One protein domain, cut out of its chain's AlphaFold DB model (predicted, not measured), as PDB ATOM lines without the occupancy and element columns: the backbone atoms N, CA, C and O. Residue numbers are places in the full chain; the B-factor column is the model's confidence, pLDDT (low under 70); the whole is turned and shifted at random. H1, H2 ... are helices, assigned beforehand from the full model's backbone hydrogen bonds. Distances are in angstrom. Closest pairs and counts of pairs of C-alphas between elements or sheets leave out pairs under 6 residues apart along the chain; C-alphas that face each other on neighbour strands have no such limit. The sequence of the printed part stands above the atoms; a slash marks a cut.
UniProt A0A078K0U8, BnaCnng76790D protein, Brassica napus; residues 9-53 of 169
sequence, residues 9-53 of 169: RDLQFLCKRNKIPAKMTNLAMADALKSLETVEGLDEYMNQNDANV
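This is residues 9 to 53 of the 169 residues of the protein "BnaCnng76790D protein" of Brassica napus (UniProt A0A078K0U8). The longest helix, H3, reaches away from a small body made by H1, H2 and the links, and its residues 46 to 53 stick out free as an arm. In the body H1 and H2 run the same way, joined by a loop of residues 18 to 25. The printed part has 45 residues with three named helices, H1, H2 and H3 in that order, and no named strand; the class is all helix. The whole is compact, with a radius of gyration of the C-alphas of 10.7 A and spans of 29 by 20 by 14 A.

H3, residues 42 to 53, is close to but not clearly touching H1, residues 9 to 17; their closest C-alphas, those of Leu 14 and Leu 42, are 7.3 A apart. H1 and H3 run opposite ways at a shallow tilt of 34 degrees, only just short of steep. H1 touches H2, residues 26 to 34, with the closest C-alphas, those of Leu 11 and Met 29, 6.4 A apart. H1 and H2 run the same way at a steep tilt of 43 degrees, their centres 10.3 A apart. H2 and H3 are apart. In H1, H2 and H3 every O i to N i+4 pair is within hydrogen-bond range.

H3 runs 17.1 A from C-alpha 42 at (28.631, 2.473, -20.420) to C-alpha 53 at (20.490, -9.266, -11.032). H1 begins with C-alpha 9 at (23.595, -6.932, -28.571) and is 12.6 A long from first to last C-alpha. H2 is 12.1 A long from C-alpha 26 to C-alpha 34.

The C-alphas of Pro 21 and Val 53 are the two farthest apart, at 29.8 A. Without residues 46 to 53, the body spans 23 by 19 by 14 A. The printed part has no cut, and both links are short. The mean pLDDT of the printed part is 88.9, and residues 50 to 53 are under 70.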
ATOM      1  N   ARG A   9      24.689  -7.889 -28.810       95.50
ATOM      2  CA  ARG A   9      23.595  -6.932 -28.571       95.50
ATOM      3  C   ARG A   9      24.056  -5.689 -27.800       95.50
ATOM      4  O   ARG A   9      23.647  -4.584 -28.147       95.50
ATOM      5  N   ASP A  10      24.943  -5.869 -26.827       94.19
ATOM      6  CA  ASP A  10      25.432  -4.808 -25.948       94.19
ATOM      7  C   ASP A  10      26.464  -3.962 -26.706       94.19
ATOM      8  O   ASP A  10      26.365  -2.737 -26.736       94.19
ATOM      9  N   LEU A  11      27.354  -4.617 -27.466       95.56
ATOM     10  CA  LEU A  11      28.236  -3.948 -28.427       95.56
ATOM     11  C   LEU A  11      27.441  -3.079 -29.412       95.56
ATOM     12  O   LEU A  11      27.788  -1.926 -29.636       95.56
ATOM     13  N   GLN A  12      26.336  -3.585 -29.968       96.19
ATOM     14  CA  GLN A  12      25.491  -2.813 -30.885       96.19
ATOM     15  C   GLN A  12      24.811  -1.617 -30.214       96.19
ATOM     16  O   GLN A  12      24.653  -0.579 -30.858       96.19
ATOM     17  N   PHE A  13      24.381  -1.751 -28.958       95.19
ATOM     18  CA  PHE A  13      23.810  -0.647 -28.189       95.19
ATOM     19  C   PHE A  13      24.839   0.474 -28.002       95.19
ATOM     20  O   PHE A  13      24.559   1.625 -28.346       95.19
ATOM     21  N   LEU A  14      26.051   0.119 -27.571       94.56
ATOM     22  CA  LEU A  14      27.154   1.062 -27.399       94.56
ATOM     23  C   LEU A  14      27.577   1.682 -28.737       94.56
ATOM     24  O   LEU A  14      27.712   2.900 -28.831       94.56
ATOM     25  N   CYS A  15      27.696   0.894 -29.811       95.69
ATOM     26  CA  CYS A  15      28.005   1.427 -31.140       95.69
ATOM     27  C   CYS A  15      26.954   2.445 -31.608       95.69
ATOM     28  O   CYS A  15      27.314   3.478 -32.166       95.69
ATOM     29  N   LYS A  16      25.661   2.200 -31.354       95.00
ATOM     30  CA  LYS A  16      24.588   3.140 -31.717       95.00
ATOM     31  C   LYS A  16      24.683   4.460 -30.953       95.00
ATOM     32  O   LYS A  16      24.525   5.504 -31.580       95.00
ATOM     33  N   ARG A  17      24.949   4.418 -29.640       93.50
ATOM     34  CA  ARG A  17      25.163   5.618 -28.807       93.50
ATOM     35  C   ARG A  17      26.345   6.443 -29.329       93.50
ATOM     36  O   ARG A  17      26.204   7.633 -29.567       93.50
ATOM     37  N   ASN A  18      27.446   5.775 -29.662       93.62
ATOM     38  CA  ASN A  18      28.698   6.412 -30.082       93.62
ATOM     39  C   ASN A  18      28.807   6.658 -31.602       93.62
ATOM     40  O   ASN A  18      29.891   6.925 -32.115       93.62
ATOM     41  N   LYS A  19      27.696   6.559 -32.350       94.38
ATOM     42  CA  LYS A  19      27.627   6.778 -33.813       94.38
ATOM     43  C   LYS A  19      28.576   5.889 -34.645       94.38
ATOM     44  O   LYS A  19      28.963   6.258 -35.753       94.38
ATOM     45  N   ILE A  20      28.895   4.687 -34.161       94.25
ATOM     46  CA  ILE A  20      29.670   3.668 -34.884       94.25
ATOM     47  C   ILE A  20      28.717   2.745 -35.672       94.25
ATOM     48  O   ILE A  20      27.722   2.256 -35.123       94.25
ATOM     49  N   PRO A  21      29.003   2.430 -36.950       93.06
ATOM     50  CA  PRO A  21      28.209   1.479 -37.725       93.06
ATOM     51  C   PRO A  21      28.161   0.066 -37.111       93.06
ATOM     52  O   PRO A  21      29.127  -0.687 -37.134       93.06
ATOM     53  N   ALA A  22      26.983  -0.375 -36.667       94.38
ATOM     54  CA  ALA A  22      26.773  -1.681 -36.022       94.38
ATOM     55  C   ALA A  22      26.702  -2.897 -36.987       94.38
ATOM     56  O   ALA A  22      26.260  -3.988 -36.609       94.38
ATOM     57  N   LYS A  23      27.105  -2.717 -38.253       93.88
ATOM     58  CA  LYS A  23      27.087  -3.746 -39.316       93.88
ATOM     59  C   LYS A  23      28.450  -4.433 -39.492       93.88
ATOM     60  O   LYS A  23      28.728  -5.000 -40.543       93.88
ATOM     61  N   MET A  24      29.314  -4.360 -38.488       94.50
ATOM     62  CA  MET A  24      30.631  -4.995 -38.510       94.50
ATOM     63  C   MET A  24      30.670  -6.249 -37.617       94.50
ATOM     64  O   MET A  24      29.671  -6.624 -36.990       94.50
ATOM     65  N   THR A  25      31.794  -6.968 -37.648       97.25
ATOM     66  CA  THR A  25      32.021  -8.160 -36.814       97.25
ATOM     67  C   THR A  25      32.128  -7.771 -35.339       97.25
ATOM     68  O   THR A  25      32.365  -6.610 -35.015       97.25
ATOM     69  N   ASN A  26      31.956  -8.733 -34.425       97.31
ATOM     70  CA  ASN A  26      32.054  -8.456 -32.985       97.31
ATOM     71  C   ASN A  26      33.428  -7.891 -32.603       97.31
ATOM     72  O   ASN A  26      33.487  -6.933 -31.843       97.31
ATOM     73  N   LEU A  27      34.500  -8.446 -33.179       96.81
ATOM     74  CA  LEU A  27      35.867  -7.964 -32.966       96.81
ATOM     75  C   LEU A  27      36.016  -6.511 -33.420       96.81
ATOM     76  O   LEU A  27      36.419  -5.675 -32.625       96.81
ATOM     77  N   ALA A  28      35.567  -6.187 -34.637       97.44
ATOM     78  CA  ALA A  28      35.640  -4.823 -35.148       97.44
ATOM     79  C   ALA A  28      34.819  -3.827 -34.304       97.44
ATOM     80  O   ALA A  28      35.272  -2.710 -34.079       97.44
ATOM     81  N   MET A  29      33.641  -4.223 -33.796       96.94
ATOM     82  CA  MET A  29      32.868  -3.377 -32.870       96.94
ATOM     83  C   MET A  29      33.617  -3.153 -31.555       96.94
ATOM     84  O   MET A  29      33.655  -2.029 -31.067       96.94
ATOM     85  N   ALA A  30      34.211  -4.206 -30.988       96.88
ATOM     86  CA  ALA A  30      34.970  -4.120 -29.746       96.88
ATOM     87  C   ALA A  30      36.213  -3.233 -29.902       96.88
ATOM     88  O   ALA A  30      36.434  -2.359 -29.070       96.88
ATOM     89  N   ASP A  31      36.962  -3.388 -30.994       96.25
ATOM     90  CA  ASP A  31      38.140  -2.569 -31.293       96.25
ATOM     91  C   ASP A  31      37.764  -1.101 -31.526       96.25
ATOM     92  O   ASP A  31      38.426  -0.195 -31.014       96.25
ATOM     93  N   ALA A  32      36.663  -0.850 -32.243       95.62
ATOM     94  CA  ALA A  32      36.154   0.498 -32.463       95.62
ATOM     95  C   ALA A  32      35.736   1.167 -31.146       95.62
ATOM     96  O   ALA A  32      36.081   2.322 -30.920       95.62
ATOM     97  N   LEU A  33      35.046   0.443 -30.257       94.25
ATOM     98  CA  LEU A  33      34.669   0.949 -28.932       94.25
ATOM     99  C   LEU A  33      35.886   1.146 -28.021       94.25
ATOM    100  O   LEU A  33      35.932   2.116 -27.274       94.25
ATOM    101  N   LYS A  34      36.893   0.272 -28.112       94.50
ATOM    102  CA  LYS A  34      38.151   0.381 -27.360       94.50
ATOM    103  C   LYS A  34      39.012   1.566 -27.809       94.50
ATOM    104  O   LYS A  34      39.810   2.059 -27.022       94.50
ATOM    105  N   SER A  35      38.851   2.009 -29.056       94.12
ATOM    106  CA  SER A  35      39.572   3.154 -29.626       94.12
ATOM    107  C   SER A  35      38.992   4.512 -29.209       94.12
ATOM    108  O   SER A  35      39.623   5.536 -29.456       94.12
ATOM    109  N   LEU A  36      37.795   4.548 -28.610       90.50
ATOM    110  CA  LEU A  36      37.181   5.780 -28.114       90.50
ATOM    111  C   LEU A  36      37.717   6.137 -26.720       90.50
ATOM    112  O   LEU A  36      37.829   5.270 -25.856       90.50
ATOM    113  N   GLU A  37      37.993   7.422 -26.488       88.44
ATOM    114  CA  GLU A  37      38.459   7.937 -25.189       88.44
ATOM    115  C   GLU A  37      37.361   7.880 -24.118       88.44
ATOM    116  O   GLU A  37      37.608   7.515 -22.971       88.44
ATOM    117  N   THR A  38      36.124   8.189 -24.509       86.56
ATOM    118  CA  THR A  38      34.934   8.083 -23.663       86.56
ATOM    119  C   THR A  38      33.836   7.356 -24.435       86.56
ATOM    120  O   THR A  38      33.477   7.744 -25.545       86.56
ATOM    121  N   VAL A  39      33.327   6.255 -23.874       89.19
ATOM    122  CA  VAL A  39      32.243   5.470 -24.481       89.19
ATOM    123  C   VAL A  39      30.939   5.830 -23.781       89.19
ATOM    124  O   VAL A  39      30.678   5.407 -22.655       89.19
ATOM    125  N   GLU A  40      30.105   6.607 -24.464       87.81
ATOM    126  CA  GLU A  40      28.781   6.996 -23.984       87.81
ATOM    127  C   GLU A  40      27.868   5.760 -23.921       87.81
ATOM    128  O   GLU A  40      27.880   4.921 -24.830       87.81
ATOM    129  N   GLY A  41      27.064   5.611 -22.865       86.00
ATOM    130  CA  GLY A  41      26.222   4.420 -22.685       86.00
ATOM    131  C   GLY A  41      26.778   3.329 -21.780       86.00
ATOM    132  O   GLY A  41      26.064   2.362 -21.510       86.00
ATOM    133  N   LEU A  42      28.034   3.450 -21.331       87.88
ATOM    134  CA  LEU A  42      28.631   2.473 -20.420       87.88
ATOM    135  C   LEU A  42      27.995   2.506 -19.032       87.88
ATOM    136  O   LEU A  42      27.723   1.440 -18.485       87.88
ATOM    137  N   ASP A  43      27.708   3.687 -18.486       86.25
ATOM    138  CA  ASP A  43      27.088   3.792 -17.163       86.25
ATOM    139  C   ASP A  43      25.698   3.156 -17.150       86.25
ATOM    140  O   ASP A  43      25.378   2.380 -16.251       86.25
ATOM    141  N   GLU A  44      24.861   3.390 -18.166       88.00
ATOM    142  CA  GLU A  44      23.547   2.741 -18.223       88.00
ATOM    143  C   GLU A  44      23.650   1.232 -18.430       88.00
ATOM    144  O   GLU A  44      22.813   0.496 -17.913       88.00
ATOM    145  N   TYR A  45      24.675   0.764 -19.147       86.25
ATOM    146  CA  TYR A  45      24.930  -0.664 -19.297       86.25
ATOM    147  C   TYR A  45      25.272  -1.326 -17.955       86.25
ATOM    148  O   TYR A  45      24.717  -2.379 -17.637       86.25
ATOM    149  N   MET A  46      26.141  -0.714 -17.147       84.94
ATOM    150  CA  MET A  46      26.487  -1.252 -15.824       84.94
ATOM    151  C   MET A  46      25.278  -1.237 -14.889       84.94
ATOM    152  O   MET A  46      24.909  -2.277 -14.350       84.94
ATOM    153  N   ASN A  47      24.573  -0.104 -14.826       83.00
ATOM    154  CA  ASN A  47      23.381   0.046 -13.992       83.00
ATOM    155  C   ASN A  47      22.263  -0.949 -14.363       83.00
ATOM    156  O   ASN A  47      21.548  -1.439 -13.491       83.00
ATOM    157  N   GLN A  48      22.098  -1.278 -15.652       78.19
ATOM    158  CA  GLN A  48      21.133  -2.291 -16.093       78.19
ATOM    159  C   GLN A  48      21.542  -3.713 -15.707       78.19
ATOM    160  O   GLN A  48      20.663  -4.519 -15.409       78.19
ATOM    161  N   ASN A  49      22.835  -4.042 -15.708       70.62
ATOM    162  CA  ASN A  49      23.289  -5.354 -15.249       70.62
ATOM    163  C   ASN A  49      23.057  -5.520 -13.746       70.62
ATOM    164  O   ASN A  49      22.521  -6.548 -13.337       70.62
ATOM    165  N   ASP A  50      23.342  -4.488 -12.952       63.38
ATOM    166  CA  ASP A  50      23.082  -4.503 -11.509       63.38
ATOM    167  C   ASP A  50      21.576  -4.596 -11.202       63.38
ATOM    168  O   ASP A  50      21.148  -5.369 -10.341       63.38
ATOM    169  N   ALA A  51      20.741  -3.882 -11.965       62.84
ATOM    170  CA  ALA A  51      19.286  -3.946 -11.828       62.84
ATOM    171  C   ALA A  51      18.686  -5.288 -12.296       62.84
ATOM    172  O   ALA A  51      17.710  -5.766 -11.716       62.84
ATOM    173  N   ASN A  52      19.262  -5.925 -13.319       56.69
ATOM    174  CA  ASN A  52      18.784  -7.208 -13.839       56.69
ATOM    175  C   ASN A  52      19.120  -8.378 -12.893       56.69
ATOM    176  O   ASN A  52      18.346  -9.326 -12.801       56.69
ATOM    177  N   VAL A  53      20.205  -8.292 -12.110       55.28
ATOM    178  CA  VAL A  53      20.490  -9.266 -11.032       55.28
ATOM    179  C   VAL A  53      19.419  -9.215  -9.928       55.28
ATOM    180  O   VAL A  53      19.099 -10.243  -9.333       55.28
TER     181      VAL A  53